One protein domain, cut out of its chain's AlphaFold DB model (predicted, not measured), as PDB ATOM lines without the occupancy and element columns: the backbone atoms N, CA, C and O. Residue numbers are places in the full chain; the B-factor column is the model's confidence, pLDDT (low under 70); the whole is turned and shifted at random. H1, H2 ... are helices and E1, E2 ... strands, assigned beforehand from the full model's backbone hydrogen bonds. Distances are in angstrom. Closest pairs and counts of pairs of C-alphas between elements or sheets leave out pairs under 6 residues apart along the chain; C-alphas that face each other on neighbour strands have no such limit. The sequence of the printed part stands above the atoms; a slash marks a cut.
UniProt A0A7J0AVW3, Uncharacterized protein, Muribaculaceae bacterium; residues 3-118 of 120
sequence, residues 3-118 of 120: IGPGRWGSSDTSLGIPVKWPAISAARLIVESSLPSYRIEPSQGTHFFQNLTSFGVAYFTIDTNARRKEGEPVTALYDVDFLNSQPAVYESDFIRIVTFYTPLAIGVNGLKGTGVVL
ATOM      1  N   ILE A   3     128.719 130.504 103.065       93.56
ATOM      2  CA  ILE A   3     128.408 130.613 104.491       93.56
ATOM      3  C   ILE A   3     129.741 130.673 105.217       93.56
ATOM      4  O   ILE A   3     130.612 129.845 104.957       93.56
ATOM      5  N   GLY A   4     129.918 131.650 106.098       91.00
ATOM      6  CA  GLY A   4     131.141 131.749 106.876       91.00
ATOM      7  C   GLY A   4     131.000 132.651 108.091       91.00
ATOM      8  O   GLY A   4     130.090 133.485 108.144       91.00
ATOM      9  N   PRO A   5     131.900 132.490 109.070       88.00
ATOM     10  CA  PRO A   5     131.935 133.351 110.231       88.00
ATOM     11  C   PRO A   5     132.463 134.735 109.866       88.00
ATOM     12  O   PRO A   5     133.366 134.871 109.038       88.00
ATOM     13  N   GLY A   6     131.977 135.758 110.560       86.19
ATOM     14  CA  GLY A   6     132.602 137.070 110.455       86.19
ATOM     15  C   GLY A   6     132.098 137.945 109.301       86.19
ATOM     16  O   GLY A   6     131.187 137.575 108.565       86.19
ATOM     17  N   ARG A   7     132.744 139.108 109.149       85.06
ATOM     18  CA  ARG A   7     132.584 140.038 108.023       85.06
ATOM     19  C   ARG A   7     133.328 139.557 106.784       85.06
ATOM     20  O   ARG A   7     134.560 139.477 106.801       85.06
ATOM     21  N   TRP A   8     132.626 139.330 105.685       86.56
ATOM     22  CA  TRP A   8     133.237 139.048 104.389       86.56
ATOM     23  C   TRP A   8     133.829 140.331 103.799       86.56
ATOM     24  O   TRP A   8     133.145 141.331 103.598       86.56
ATOM     25  N   GLY A   9     135.128 140.307 103.514       83.12
ATOM     26  CA  GLY A   9     135.876 141.457 103.003       83.12
ATOM     27  C   GLY A   9     136.483 142.361 104.071       83.12
ATOM     28  O   GLY A   9     136.990 143.433 103.740       83.12
ATOM     29  N   SER A  10     136.497 141.923 105.332       80.69
ATOM     30  CA  SER A  10     137.292 142.565 106.380       80.69
ATOM     31  C   SER A  10     138.785 142.335 106.146       80.69
ATOM     32  O   SER A  10     139.213 141.202 105.943       80.69
ATOM     33  N   SER A  11     139.600 143.386 106.225       81.81
ATOM     34  CA  SER A  11     141.063 143.245 106.292       81.81
ATOM     35  C   SER A  11     141.545 142.748 107.658       81.81
ATOM     36  O   SER A  11     142.670 142.271 107.769       81.81
ATOM     37  N   ASP A  12     140.706 142.871 108.689       83.81
ATOM     38  CA  ASP A  12     140.945 142.318 110.017       83.81
ATOM     39  C   ASP A  12     140.399 140.885 110.079       83.81
ATOM     40  O   ASP A  12     139.179 140.673 110.061       83.81
ATOM     41  N   THR A  13     141.308 139.909 110.141       82.50
ATOM     42  CA  THR A  13     140.992 138.475 110.189       82.50
ATOM     43  C   THR A  13     140.354 138.043 111.506       82.50
ATOM     44  O   THR A  13     139.716 136.995 111.552       82.50
ATOM     45  N   SER A  14     140.478 138.842 112.571       81.19
ATOM     46  CA  SER A  14     139.775 138.579 113.831       81.19
ATOM     47  C   SER A  14     138.276 138.877 113.724       81.19
ATOM     48  O   SER A  14     137.474 138.321 114.474       81.19
ATOM     49  N   LEU A  15     137.894 139.722 112.759       77.38
ATOM     50  CA  LEU A  15     136.516 140.148 112.524       77.38
ATOM     51  C   LEU A  15     135.846 139.417 111.357       77.38
ATOM     52  O   LEU A  15     134.626 139.513 111.212       77.38
ATOM     53  N   GLY A  16     136.602 138.700 110.522       84.44
ATOM     54  CA  GLY A  16     136.045 137.892 109.443       84.44
ATOM     55  C   GLY A  16     137.036 137.471 108.371       84.44
ATOM     56  O   GLY A  16     138.213 137.251 108.634       84.44
ATOM     57  N   ILE A  17     136.528 137.306 107.151       88.06
ATOM     58  CA  ILE A  17     137.251 136.657 106.058       88.06
ATOM     59  C   ILE A  17     137.794 137.729 105.096       88.06
ATOM     60  O   ILE A  17     136.997 138.458 104.496       88.06
ATOM     61  N   PRO A  18     139.122 137.818 104.880       88.31
ATOM     62  CA  PRO A  18     139.720 138.798 103.980       88.31
ATOM     63  C   PRO A  18     139.561 138.376 102.517       88.31
ATOM     64  O   PRO A  18     140.415 137.711 101.934       88.31
ATOM     65  N   VAL A  19     138.455 138.787 101.900       88.00
ATOM     66  CA  VAL A  19     138.154 138.522 100.484       88.00
ATOM     67  C   VAL A  19     137.824 139.800  99.726       88.00
ATOM     68  O   VAL A  19     137.211 140.726 100.243       88.00
ATOM     69  N   LYS A  20     138.208 139.855  98.451       86.06
ATOM     70  CA  LYS A  20     137.807 140.950  97.559       86.06
ATOM     71  C   LYS A  20     136.516 140.582  96.834       86.06
ATOM     72  O   LYS A  20     136.307 139.414  96.522       86.06
ATOM     73  N   TRP A  21     135.703 141.581  96.488       82.50
ATOM     74  CA  TRP A  21     134.429 141.376  95.782       82.50
ATOM     75  C   TRP A  21     134.520 140.438  94.561       82.50
ATOM     76  O   TRP A  21     133.708 139.518  94.490       82.50
ATOM     77  N   PRO A  22     135.511 140.560  93.649       87.75
ATOM     78  CA  PRO A  22     135.605 139.667  92.490       87.75
ATOM     79  C   PRO A  22     135.745 138.178  92.834       87.75
ATOM     80  O   PRO A  22     135.440 137.338  91.998       87.75
ATOM     81  N   ALA A  23     136.195 137.840  94.048       88.25
ATOM     82  CA  ALA A  23     136.323 136.454  94.488       88.25
ATOM     83  C   ALA A  23     134.980 135.828  94.903       88.25
ATOM     84  O   ALA A  23     134.858 134.608  94.919       88.25
ATOM     85  N   ILE A  24     133.979 136.646  95.250       89.75
ATOM     86  CA  ILE A  24     132.701 136.184  95.824       89.75
ATOM     87  C   ILE A  24     131.471 136.683  95.056       89.75
ATOM     88  O   ILE A  24     130.348 136.302  95.377       89.75
ATOM     89  N   SER A  25     131.671 137.497  94.019       86.50
ATOM     90  CA  SER A  25     130.612 138.149  93.239       86.50
ATOM     91  C   SER A  25     129.693 137.182  92.488       86.50
ATOM     92  O   SER A  25     128.579 137.554  92.132       86.50
ATOM     93  N   ALA A  26     130.127 135.940  92.257       90.19
ATOM     94  CA  ALA A  26     129.314 134.902  91.621       90.19
ATOM     95  C   ALA A  26     128.322 134.219  92.588       90.19
ATOM     96  O   ALA A  26     127.490 133.413  92.162       90.19
ATOM     97  N   ALA A  27     128.397 134.500  93.892       92.75
ATOM     98  CA  ALA A  27     127.476 133.927  94.862       92.75
ATOM     99  C   ALA A  27     126.068 134.525  94.707       92.75
ATOM    100  O   ALA A  27     125.895 135.732  94.631       92.75
ATOM    101  N   ARG A  28     125.035 133.672  94.729       92.44
ATOM    102  CA  ARG A  28     123.624 134.112  94.800       92.44
ATOM    103  C   ARG A  28     123.169 134.479  96.213       92.44
ATOM    104  O   ARG A  28     122.193 135.201  96.378       92.44
ATOM    105  N   LEU A  29     123.866 133.950  97.213       93.25
ATOM    106  CA  LEU A  29     123.615 134.180  98.627       93.25
ATOM    107  C   LEU A  29     124.939 134.095  99.381       93.25
ATOM    108  O   LEU A  29     125.683 133.122  99.198       93.25
ATOM    109  N   ILE A  30     125.189 135.102 100.212       92.81
ATOM    110  CA  ILE A  30     126.276 135.163 101.188       92.81
ATOM    111  C   ILE A  30     125.643 135.198 102.580       92.81
ATOM    112  O   ILE A  30     124.700 135.952 102.821       92.81
ATOM    113  N   VAL A  31     126.146 134.359 103.479       91.75
ATOM    114  CA  VAL A  31     125.676 134.242 104.855       91.75
ATOM    115  C   VAL A  31     126.832 134.534 105.802       91.75
ATOM    116  O   VAL A  31     127.854 133.846 105.777       91.75
ATOM    117  N   GLU A  32     126.637 135.529 106.658       90.12
ATOM    118  CA  GLU A  32     127.533 135.856 107.761       90.12
ATOM    119  C   GLU A  32     126.977 135.268 109.049       90.12
ATOM    120  O   GLU A  32     125.933 135.702 109.540       90.12
ATOM    121  N   SER A  33     127.663 134.275 109.607       87.06
ATOM    122  CA  SER A  33     127.336 133.765 110.935       87.06
ATOM    123  C   SER A  33     128.108 134.533 112.005       87.06
ATOM    124  O   SER A  33     129.306 134.792 111.856       87.06
ATOM    125  N   SER A  34     127.446 134.872 113.112       77.69
ATOM    126  CA  SER A  34     128.092 135.536 114.244       77.69
ATOM    127  C   SER A  34     129.213 134.688 114.836       77.69
ATOM    128  O   SER A  34     129.055 133.482 115.034       77.69
ATOM    129  N   LEU A  35     130.312 135.340 115.204       69.19
ATOM    130  CA  LEU A  35     131.353 134.752 116.041       69.19
ATOM    131  C   LEU A  35     130.925 134.806 117.521       69.19
ATOM    132  O   LEU A  35     130.220 135.747 117.906       69.19
ATOM    133  N   PRO A  36     131.327 133.838 118.371       57.56
ATOM    134  CA  PRO A  36     131.122 133.921 119.816       57.56
ATOM    135  C   PRO A  36     131.597 135.280 120.343       57.56
ATOM    136  O   PRO A  36     132.740 135.669 120.114       57.56
ATOM    137  N   SER A  37     130.711 136.002 121.035       52.97
ATOM    138  CA  SER A  37     130.969 137.320 121.645       52.97
ATOM    139  C   SER A  37     131.022 138.538 120.712       52.97
ATOM    140  O   SER A  37     131.366 139.620 121.189       52.97
ATOM    141  N   TYR A  38     130.643 138.433 119.431       55.12
ATOM    142  CA  TYR A  38     130.630 139.607 118.550       55.12
ATOM    143  C   TYR A  38     129.384 139.697 117.667       55.12
ATOM    144  O   TYR A  38     129.128 138.841 116.817       55.12
ATOM    145  N   ARG A  39     128.627 140.789 117.841       53.62
ATOM    146  CA  ARG A  39     127.630 141.223 116.861       53.62
ATOM    147  C   ARG A  39     128.327 142.031 115.794       53.62
ATOM    148  O   ARG A  39     128.913 143.079 116.046       53.62
ATOM    149  N   ILE A  40     128.263 141.504 114.592       54.97
ATOM    150  CA  ILE A  40     128.861 142.117 113.432       54.97
ATOM    151  C   ILE A  40     127.837 143.082 112.856       54.97
ATOM    152  O   ILE A  40     126.833 142.651 112.300       54.97
ATOM    153  N   GLU A  41     128.081 144.389 112.991       56.22
ATOM    154  CA  GLU A  41     127.333 145.364 112.188       56.22
ATOM    155  C   GLU A  41     127.579 145.026 110.709       56.22
ATOM    156  O   GLU A  41     128.753 144.889 110.331       56.22
ATOM    157  N   PRO A  42     126.532 144.839 109.889       55.38
ATOM    158  CA  PRO A  42     126.699 144.522 108.480       55.38
ATOM    159  C   PRO A  42     127.563 145.595 107.818       55.38
ATOM    160  O   PRO A  42     127.495 146.778 108.164       55.38
ATOM    161  N   SER A  43     128.412 145.186 106.880       52.06
ATOM    162  CA  SER A  43     129.309 146.094 106.172       52.06
ATOM    163  C   SER A  43     128.506 147.113 105.357       52.06
ATOM    164  O   SER A  43     128.182 146.882 104.196       52.06
ATOM    165  N   GLN A  44     128.232 148.280 105.945       50.69
ATOM    166  CA  GLN A  44     127.668 149.455 105.267       50.69
ATOM    167  C   GLN A  44     128.706 150.174 104.381       50.69
ATOM    168  O   GLN A  44     128.592 151.367 104.112       50.69
ATOM    169  N   GLY A  45     129.750 149.477 103.922       55.12
ATOM    170  CA  GLY A  45     130.646 150.020 102.909       55.12
ATOM    171  C   GLY A  45     129.842 150.230 101.630       55.12
ATOM    172  O   GLY A  45     129.380 149.257 101.033       55.12
ATOM    173  N   THR A  46     129.663 151.483 101.214       56.97
ATOM    174  CA  THR A  46     128.736 151.889 100.145       56.97
ATOM    175  C   THR A  46     128.920 151.067  98.867       56.97
ATOM    176  O   THR A  46     127.937 150.657  98.263       56.97
ATOM    177  N   HIS A  47     130.160 150.713  98.512       62.25
ATOM    178  CA  HIS A  47     130.458 149.868  97.350       62.25
ATOM    179  C   HIS A  47     130.046 148.400  97.505       62.25
ATOM    180  O   HIS A  47     129.579 147.790  96.548       62.25
ATOM    181  N   PHE A  48     130.216 147.810  98.686       67.56
ATOM    182  CA  PHE A  48     129.878 146.405  98.906       67.56
ATOM    183  C   PHE A  48     128.361 146.203  98.861       67.56
ATOM    184  O   PHE A  48     127.866 145.339  98.141       67.56
ATOM    185  N   PHE A  49     127.614 147.074  99.541       65.88
ATOM    186  CA  PHE A  49     126.154 147.036  99.531       65.88
ATOM    187  C   PHE A  49     125.553 147.394  98.159       65.88
ATOM    188  O   PHE A  49     124.596 146.757  97.710       65.88
ATOM    189  N   GLN A  50     126.139 148.366  97.447       66.69
ATOM    190  CA  GLN A  50     125.760 148.661  96.060       66.69
ATOM    191  C   GLN A  50     125.969 147.452  95.148       66.69
ATOM    192  O   GLN A  50     125.122 147.173  94.305       66.69
ATOM    193  N   ASN A  51     127.052 146.698  95.334       68.19
ATOM    194  CA  ASN A  51     127.284 145.487  94.560       68.19
ATOM    195  C   ASN A  51     126.257 144.394  94.895       68.19
ATOM    196  O   ASN A  51     125.686 143.807  93.979       68.19
ATOM    197  N   LEU A  52     125.960 144.152  96.177       74.50
ATOM    198  CA  LEU A  52     124.947 143.164  96.575       74.50
ATOM    199  C   LEU A  52     123.594 143.436  95.908       74.50
ATOM    200  O   LEU A  52     123.002 142.544  95.299       74.50
ATOM    201  N   THR A  53     123.138 144.688  95.970       69.44
ATOM    202  CA  THR A  53     121.857 145.099  95.384       69.44
ATOM    203  C   THR A  53     121.886 145.085  93.852       69.44
ATOM    204  O   THR A  53     120.946 144.581  93.242       69.44
ATOM    205  N   SER A  54     122.974 145.540  93.221       74.88
ATOM    206  CA  SER A  54     123.099 145.592  91.753       74.88
ATOM    207  C   SER A  54     123.210 144.213  91.099       74.88
ATOM    208  O   SER A  54     122.697 144.010  90.002       74.88
ATOM    209  N   PHE A  55     123.861 143.251  91.761       78.88
ATOM    210  CA  PHE A  55     124.049 141.891  91.239       78.88
ATOM    211  C   PHE A  55     122.981 140.895  91.726       78.88
ATOM    212  O   PHE A  55     123.039 139.713  91.383       78.88
ATOM    213  N   GLY A  56     121.992 141.358  92.501       83.88
ATOM    214  CA  GLY A  56     120.917 140.513  93.026       83.88
ATOM    215  C   GLY A  56     121.428 139.421  93.969       83.88
ATOM    216  O   GLY A  56     120.929 138.295  93.941       83.88
ATOM    217  N   VAL A  57     122.457 139.733  94.759       89.62
ATOM    218  CA  VAL A  57     123.039 138.818  95.742       89.62
ATOM    219  C   VAL A  57     122.286 138.976  97.056       89.62
ATOM    220  O   VAL A  57     122.283 140.049  97.657       89.62
ATOM    221  N   ALA A  58     121.653 137.898  97.515       90.50
ATOM    222  CA  ALA A  58     121.050 137.874  98.837       90.50
ATOM    223  C   ALA A  58     122.142 137.890  99.918       90.50
ATOM    224  O   ALA A  58     123.205 137.284  99.758       90.50
ATOM    225  N   TYR A  59     121.870 138.573 101.027       89.12
ATOM    226  CA  TYR A  59     122.821 138.727 102.121       89.12
ATOM    227  C   TYR A  59     122.133 138.477 103.455       89.12
ATOM    228  O   TYR A  59     121.248 139.241 103.841       89.12
ATOM    229  N   PHE A  60     122.499 137.387 104.128       89.25
ATOM    230  CA  PHE A  60     121.905 136.995 105.403       89.25
ATOM    231  C   PHE A  60     122.915 137.152 106.532       89.25
ATOM    232  O   PHE A  60     124.061 136.729 106.415       89.25
ATOM    233  N   THR A  61     122.454 137.693 107.654       86.88
ATOM    234  CA  THR A  61     123.210 137.721 108.906       86.88
ATOM    235  C   THR A  61     122.520 136.788 109.892       86.88
ATOM    236  O   THR A  61     121.341 136.965 110.196       86.88
ATOM    237  N   ILE A  62     123.239 135.778 110.373       84.94
ATOM    238  CA  ILE A  62     122.738 134.781 111.320       84.94
ATOM    239  C   ILE A  62     123.460 134.975 112.653       84.94
ATOM    240  O   ILE A  62     124.642 134.664 112.778       84.94
ATOM    241  N   ASP A  63     122.742 135.463 113.665       79.69
ATOM    242  CA  ASP A  63     123.240 135.544 115.043       79.69
ATOM    243  C   ASP A  63     122.995 134.206 115.761       79.69
ATOM    244  O   ASP A  63     121.914 133.953 116.291       79.69
ATOM    245  N   THR A  64     124.005 133.334 115.768       72.00
ATOM    246  CA  THR A  64     123.984 132.034 116.459       72.00
ATOM    247  C   THR A  64     124.056 132.171 117.982       72.00
ATOM    248  O   THR A  64     123.809 131.194 118.687       72.00
ATOM    249  N   ASN A  65     124.396 133.359 118.500       67.88
ATOM    250  CA  ASN A  65     124.548 133.632 119.932       67.88
ATOM    251  C   ASN A  65     123.356 134.378 120.540       67.88
ATOM    252  O   ASN A  65     123.296 134.514 121.767       67.88
ATOM    253  N   ALA A  66     122.428 134.883 119.719       63.56
ATOM    254  CA  ALA A  66     121.251 135.603 120.185       63.56
ATOM    255  C   ALA A  66     120.520 134.771 121.248       63.56
ATOM    256  O   ALA A  66     119.974 133.698 120.969       63.56
ATOM    257  N   ARG A  67     120.536 135.258 122.500       53.19
ATOM    258  CA  ARG A  67     119.818 134.609 123.598       53.19
ATOM    259  C   ARG A  67     118.339 134.584 123.249       53.19
ATOM    260  O   ARG A  67     117.700 135.622 123.106       53.19
ATOM    261  N   ARG A  68     117.832 133.360 123.136       57.25
ATOM    262  CA  ARG A  68     116.429 133.034 122.922       57.25
ATOM    263  C   ARG A  68     115.626 133.644 124.065       57.25
ATOM    264  O   ARG A  68     115.872 133.312 125.223       57.25
ATOM    265  N   LYS A  69     114.667 134.509 123.758       55.78
ATOM    266  CA  LYS A  69     113.543 134.692 124.671       55.78
ATOM    267  C   LYS A  69     112.620 133.500 124.488       55.78
ATOM    268  O   LYS A  69     112.347 133.076 123.366       55.78
ATOM    269  N   GLU A  70     112.201 132.922 125.601       55.31
ATOM    270  CA  GLU A  70     111.252 131.818 125.606       55.31
ATOM    271  C   GLU A  70     109.960 132.254 124.890       55.31
ATOM    272  O   GLU A  70     109.392 133.296 125.212       55.31
ATOM    273  N   GLY A  71     109.547 131.499 123.868       59.59
ATOM    274  CA  GLY A  71     108.359 131.796 123.058       59.59
ATOM    275  C   GLY A  71     108.580 132.641 121.793       59.59
ATOM    276  O   GLY A  71     107.637 132.782 121.015       59.59
ATOM    277  N   GLU A  72     109.783 133.166 121.527       61.16
ATOM    278  CA  GLU A  72     110.059 133.862 120.258       61.16
ATOM    279  C   GLU A  72     110.384 132.863 119.121       61.16
ATOM    280  O   GLU A  72     111.128 131.899 119.339       61.16
ATOM    281  N   PRO A  73     109.836 133.054 117.902       57.12
ATOM    282  CA  PRO A  73     110.102 132.175 116.768       57.12
ATOM    283  C   PRO A  73     111.578 132.228 116.381       57.12
ATOM    284  O   PRO A  73     112.209 133.284 116.413       57.12
ATOM    285  N   VAL A  74     112.139 131.084 115.985       59.00
ATOM    286  CA  VAL A  74     113.550 131.030 115.608       59.00
ATOM    287  C   VAL A  74     113.751 131.693 114.245       59.00
ATOM    288  O   VAL A  74     113.239 131.212 113.239       59.00
ATOM    289  N   THR A  75     114.492 132.800 114.211       64.44
ATOM    290  CA  THR A  75     114.664 133.633 113.005       64.44
ATOM    291  C   THR A  75     116.036 133.515 112.341       64.44
ATOM    292  O   THR A  75     116.205 134.005 111.229       64.44
ATOM    293  N   ALA A  76     117.010 132.858 112.978       72.44
ATOM    294  CA  ALA A  76     118.391 132.786 112.504       72.44
ATOM    295  C   ALA A  76     118.975 131.379 112.719       72.44
ATOM    296  O   ALA A  76     119.599 131.100 113.739       72.44
ATOM    297  N   LEU A  77     118.758 130.478 111.757       80.00
ATOM    298  CA  LEU A  77     119.300 129.118 111.777       80.00
ATOM    299  C   LEU A  77     119.839 128.718 110.412       80.00
ATOM    300  O   LEU A  77     119.298 129.087 109.372       80.00
ATOM    301  N   TYR A  78     120.854 127.871 110.450       86.88
ATOM    302  CA  TYR A  78     121.252 127.026 109.341       86.88
ATOM    303  C   TYR A  78     121.644 125.663 109.910       86.88
ATOM    304  O   TYR A  78     122.159 125.563 111.024       86.88
ATOM    305  N   ASP A  79     121.326 124.607 109.171       89.44
ATOM    306  CA  ASP A  79     121.499 123.232 109.627       89.44
ATOM    307  C   ASP A  79     122.915 122.747 109.291       89.44
ATOM    308  O   ASP A  79     123.179 122.240 108.198       89.44
ATOM    309  N   VAL A  80     123.844 122.993 110.219       88.44
ATOM    310  CA  VAL A  80     125.264 122.637 110.075       88.44
ATOM    311  C   VAL A  80     125.437 121.129 109.934       88.44
ATOM    312  O   VAL A  80     126.205 120.685 109.084       88.44
ATOM    313  N   ASP A  81     124.692 120.343 110.710       92.00
ATOM    314  CA  ASP A  81     124.770 118.882 110.686       92.00
ATOM    315  C   ASP A  81     124.317 118.336 109.329       92.00
ATOM    316  O   ASP A  81     124.994 117.497 108.729       92.00
ATOM    317  N   PHE A  82     123.226 118.878 108.781       93.56
ATOM    318  CA  PHE A  82     122.789 118.560 107.428       93.56
ATOM    319  C   PHE A  82     123.865 118.894 106.390       93.56
ATOM    320  O   PHE A  82     124.183 118.036 105.566       93.56
ATOM    321  N   LEU A  83     124.450 120.096 106.431       92.88
ATOM    322  CA  LEU A  83     125.504 120.504 105.492       92.88
ATOM    323  C   LEU A  83     126.761 119.624 105.612       92.88
ATOM    324  O   LEU A  83     127.332 119.234 104.592       92.88
ATOM    325  N   ASN A  84     127.156 119.259 106.832       93.81
ATOM    326  CA  ASN A  84     128.300 118.385 107.099       93.81
ATOM    327  C   ASN A  84     128.049 116.937 106.665       93.81
ATOM    328  O   ASN A  84     128.982 116.261 106.238       93.81
ATOM    329  N   SER A  85     126.799 116.468 106.716       95.19
ATOM    330  CA  SER A  85     126.432 115.123 106.251       95.19
ATOM    331  C   SER A  85     126.476 114.960 104.725       95.19
ATOM    332  O   SER A  85     126.515 113.833 104.236       95.19
ATOM    333  N   GLN A  86     126.482 116.059 103.959       95.69
ATOM    334  CA  GLN A  86     126.570 115.985 102.499       95.69
ATOM    335  C   GLN A  86     127.986 115.592 102.058       95.69
ATOM    336  O   GLN A  86     128.955 116.088 102.641       95.69
ATOM    337  N   PRO A  87     128.147 114.782 100.992       95.94
ATOM    338  CA  PRO A  87     129.457 114.504 100.416       95.94
ATOM    339  C   PRO A  87     130.150 115.795  99.962       95.94
ATOM    340  O   PRO A  87     129.608 116.560  99.158       95.94
ATOM    341  N   ALA A  88     131.352 116.042 100.477       97.06
ATOM    342  CA  ALA A  88     132.167 117.161 100.037       97.06
ATOM    343  C   ALA A  88     132.833 116.841  98.694       97.06
ATOM    344  O   ALA A  88     133.447 115.789  98.526       97.06
ATOM    345  N   VAL A  89     132.742 117.773  97.747       97.62
ATOM    346  CA  VAL A  89     133.529 117.729  96.502       97.62
ATOM    347  C   VAL A  89     134.946 118.266  96.714       97.62
ATOM    348  O   VAL A  89     135.843 117.984  95.926       97.62
ATOM    349  N   TYR A  90     135.141 119.046  97.780       97.81
ATOM    350  CA  TYR A  90     136.432 119.528  98.252       97.81
ATOM    351  C   TYR A  90     136.358 119.785  99.757       97.81
ATOM    352  O   TYR A  90     135.364 120.333 100.246       97.81
ATOM    353  N   GLU A  91     137.423 119.439 100.473       97.44
ATOM    354  CA  GLU A  91     137.545 119.656 101.910       97.44
ATOM    355  C   GLU A  91     138.996 119.962 102.294       97.44
ATOM    356  O   GLU A  91     139.930 119.308 101.829       97.44
ATOM    357  N   SER A  92     139.171 120.980 103.132       96.38
ATOM    358  CA  SER A  92     140.417 121.330 103.814       96.38
ATOM    359  C   SER A  92     140.123 121.729 105.260       96.38
ATOM    360  O   SER A  92     138.963 121.805 105.659       96.38
ATOM    361  N   ASP A  93     141.161 122.082 106.020       94.38
ATOM    362  CA  ASP A  93     141.031 122.535 107.414       94.38
ATOM    363  C   ASP A  93     140.101 123.750 107.599       94.38
ATOM    364  O   ASP A  93     139.595 123.984 108.694       94.38
ATOM    365  N   PHE A  94     139.873 124.539 106.541       90.19
ATOM    366  CA  PHE A  94     139.139 125.809 106.619       90.19
ATOM    367  C   PHE A  94     137.941 125.909 105.672       90.19
ATOM    368  O   PHE A  94     137.130 126.823 105.817       90.19
ATOM    369  N   ILE A  95     137.841 125.036 104.665       93.19
ATOM    370  CA  ILE A  95     136.837 125.154 103.604       93.19
ATOM    371  C   ILE A  95     136.246 123.784 103.301       93.19
ATOM    372  O   ILE A  95     136.968 122.833 103.011       93.19
ATOM    373  N   ARG A  96     134.914 123.728 103.258       95.88
ATOM    374  CA  ARG A  96     134.140 122.592 102.758       95.88
ATOM    375  C   ARG A  96     133.268 123.051 101.597       95.88
ATOM    376  O   ARG A  96     132.551 124.043 101.715       95.88
ATOM    377  N   ILE A  97     133.310 122.327 100.484       96.81
ATOM    378  CA  ILE A  97     132.463 122.586  99.316       96.81
ATOM    379  C   ILE A  97     131.560 121.378  99.104       96.81
ATOM    380  O   ILE A  97     132.036 120.260  98.924       96.81
ATOM    381  N   VAL A  98     130.250 121.619  99.096       96.06
ATOM    382  CA  VAL A  98     129.212 120.615  98.828       96.06
ATOM    383  C   VAL A  98     128.429 121.024  97.583       96.06
ATOM    384  O   VAL A  98     128.286 122.215  97.299       96.06
ATOM    385  N   THR A  99     127.933 120.044  96.828       95.31
ATOM    386  CA  THR A  99     127.143 120.280  95.610       95.31
ATOM    387  C   THR A  99     125.786 119.600  95.728       95.31
ATOM    388  O   THR A  99     125.700 118.461  96.177       95.31
ATOM    389  N   PHE A 100     124.735 120.293  95.291       94.62
ATOM    390  CA  PHE A 100     123.374 119.768  95.210       94.62
ATOM    391  C   PHE A 100     122.960 119.644  93.740       94.62
ATOM    392  O   PHE A 100     123.237 120.545  92.949       94.62
ATOM    393  N   TYR A 101     122.291 118.546  93.378       92.50
ATOM    394  CA  TYR A 101     121.779 118.337  92.014       92.50
ATOM    395  C   TYR A 101     120.543 119.190  91.716       92.50
ATOM    396  O   TYR A 101     120.341 119.617  90.581       92.50
ATOM    397  N   THR A 102     119.748 119.478  92.747       93.00
ATOM    398  CA  THR A 102     118.629 120.415  92.675       93.00
ATOM    399  C   THR A 102     119.092 121.784  93.175       93.00
ATOM    400  O   THR A 102     119.652 121.868  94.273       93.00
ATOM    401  N   PRO A 103     118.874 122.873  92.415       91.62
ATOM    402  CA  PRO A 103     119.142 124.218  92.904       91.62
ATOM    403  C   PRO A 103     118.353 124.506  94.185       91.62
ATOM    404  O   PRO A 103     117.142 124.299  94.232       91.62
ATOM    405  N   LEU A 104     119.028 125.029  95.211       93.69
ATOM    406  CA  LEU A 104     118.356 125.441  96.443       93.69
ATOM    407  C   LEU A 104     117.491 126.677  96.179       93.69
ATOM    408  O   LEU A 104     117.980 127.689  95.668       93.69
ATOM    409  N   ALA A 105     116.217 126.613  96.562       94.69
ATOM    410  CA  ALA A 105     115.315 127.752  96.465       94.69
ATOM    411  C   ALA A 105     115.627 128.770  97.571       94.69
ATOM    412  O   ALA A 105     115.653 128.423  98.753       94.69
ATOM    413  N   ILE A 106     115.835 130.029  97.180       93.88
ATOM    414  CA  ILE A 106     116.120 131.145  98.088       93.88
ATOM    415  C   ILE A 106     114.933 132.108  98.046       93.88
ATOM    416  O   ILE A 106     114.607 132.651  96.991       93.88
ATOM    417  N   GLY A 107     114.294 132.327  99.194       93.38
ATOM    418  CA  GLY A 107     113.228 133.310  99.373       93.38
ATOM    419  C   GLY A 107     113.711 134.477 100.226       93.38
ATOM    420  O   GLY A 107     114.282 134.257 101.290       93.38
ATOM    421  N   VAL A 108     113.470 135.713  99.782       91.62
ATOM    422  CA  VAL A 108     113.829 136.931 100.525       91.62
ATOM    423  C   VAL A 108     112.634 137.872 100.577       91.62
ATOM    424  O   VAL A 108     112.065 138.227  99.547       91.62
ATOM    425  N   ASN A 109     112.275 138.311 101.778       89.44
ATOM    426  CA  ASN A 109     111.314 139.377 102.005       89.44
ATOM    427  C   ASN A 109     112.008 140.528 102.740       89.44
ATOM    428  O   ASN A 109     112.063 140.559 103.971       89.44
ATOM    429  N   GLY A 110     112.519 141.484 101.956       83.25
ATOM    430  CA  GLY A 110     113.230 142.657 102.469       83.25
ATOM    431  C   GLY A 110     112.364 143.584 103.327       83.25
ATOM    432  O   GLY A 110     112.889 144.215 104.235       83.25
ATOM    433  N   LEU A 111     111.040 143.615 103.117       85.44
ATOM    434  CA  LEU A 111     110.118 144.415 103.939       85.44
ATOM    435  C   LEU A 111     109.989 143.862 105.360       85.44
ATOM    436  O   LEU A 111     109.830 144.620 106.311       85.44
ATOM    437  N   LYS A 112     110.041 142.534 105.499       85.62
ATOM    438  CA  LYS A 112     109.961 141.846 106.794       85.62
ATOM    439  C   LYS A 112     111.331 141.488 107.370       85.62
ATOM    440  O   LYS A 112     111.378 140.917 108.452       85.62
ATOM    441  N   GLY A 113     112.422 141.752 106.645       84.25
ATOM    442  CA  GLY A 113     113.770 141.326 107.030       84.25
ATOM    443  C   GLY A 113     113.911 139.806 107.176       84.25
ATOM    444  O   GLY A 113     114.674 139.343 108.014       84.25
ATOM    445  N   THR A 114     113.143 139.026 106.409       86.62
ATOM    446  CA  THR A 114     113.131 137.554 106.509       86.62
ATOM    447  C   THR A 114     113.707 136.917 105.255       86.62
ATOM    448  O   THR A 114     113.484 137.393 104.140       86.62
ATOM    449  N   GLY A 115     114.443 135.826 105.440       90.81
ATOM    450  CA  GLY A 115     115.043 135.049 104.367       90.81
ATOM    451  C   GLY A 115     114.983 133.560 104.683       90.81
ATOM    452  O   GLY A 115     115.106 133.170 105.842       90.81
ATOM    453  N   VAL A 116     114.766 132.733 103.665       92.69
ATOM    454  CA  VAL A 116     114.725 131.272 103.790       92.69
ATOM    455  C   VAL A 116     115.493 130.622 102.648       92.69
ATOM    456  O   VAL A 116     115.470 131.105 101.515       92.69
ATOM    457  N   VAL A 117     116.150 129.505 102.948       94.44
ATOM    458  CA  VAL A 117     116.719 128.595 101.949       94.44
ATOM    459  C   VAL A 117     116.078 127.237 102.172       94.44
ATOM    460  O   VAL A 117     116.145 126.702 103.280       94.44
ATOM    461  N   LEU A 118     115.423 126.694 101.150       93.19
ATOM    462  CA  LEU A 118     114.841 125.359 101.242       93.19
ATOM    463  C   LEU A 118     115.936 124.306 101.081       93.19
ATOM    464  O   LEU A 118     116.831 124.453 100.246       93.19
TER     465      LEU A 118
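This is residues 3 to 118 of the 120 residues of an uncharacterized protein of Muribaculaceae bacterium (UniProt A0A7J0AVW3). A small sheet of three parallel strands, E1, E2 and E3, is the core, with the hairpin of E6 and E7 packed beside its edge strand E3 and the helix H2 grazing it. H3 and the hairpin of E4 and E5 make a separate small lobe away from the sheet, and residues 67 to 74 stick out as a free loop. The printed part has 116 residues, with three named helices and seven named strands in the order E1 H1 E2 H2 E3 H3 E4 E5 E6 E7; under half of the residues are in named elements, and the class is mixed, helices and strands. The sheet's order is E1, E2, E3, and the two hairpins are antiparallel. The whole is compact, with a radius of gyration of the C-alphas of 14.8 A and spans of 41 by 37 by 29 A.

E2, residues 29 to 33, is the inner strand of the sheet. It is parallel to E1, residues 3 to 5, with N 4 and O 31 3.0 A apart, and to E3, residues 58 to 62, with N 62 and O 32 2.8 A apart, both within hydrogen-bond range. With H1, residues 21 to 24, and H2, residues 46 to 54, they form two strand-helix-strand units, parallel neighbour strands with a helix between them in the chain: E1, H1, E2 and E2, H2, E3, both with right-handed crossovers. H2 is on the sheet but only grazes it with residues 49 to 53; the C-alphas of Leu 52 and Ala 58 are its closest to E3, 6.9 A apart. H1 is not on the sheet, and is close to H2 but not clearly touching it, with the closest C-alphas, those of Trp 21 and Phe 48, 7.5 A apart. E6, residues 106 to 109, and E7, residues 114 to 117, form a hairpin, with N 109 and O 114 2.8 A apart; the closest C-alphas of E3 and E7, those of Phe 60 and Gly 115, are 7.2 A apart. E4, residues 88 to 91, and E5, residues 96 to 98, form a hairpin, with N 89 and O 97 2.8 A apart, and both are apart from E1, E2 and E3. The closest C-alphas of H3, residues 80 to 85, and E5 are those of Leu 83 and Val 98, 7.6 A apart. Every O i to N i+4 pair in H2 and H3 is within hydrogen-bond range; H1 is too short for such a pair.

E1 begins at C-alpha 3 (128.408, 130.613, 104.491). E2 is 12.9 A long, E3 13.0 A, H2 11.9 A, E6 10.3 A and E7 10.7 A. E7 ends at C-alpha 117 (116.719, 128.595, 101.949).

The C-alphas farthest apart, those of Pro 22 and Glu 70, are 41.8 A apart. The printed part has no cut. The links E1 to H1, E2 to H2 and E3 to H3 are long. The mean pLDDT of the printed part is 81.4, and it is under 70 at residues 35 to 51, 53 and 65 to 75.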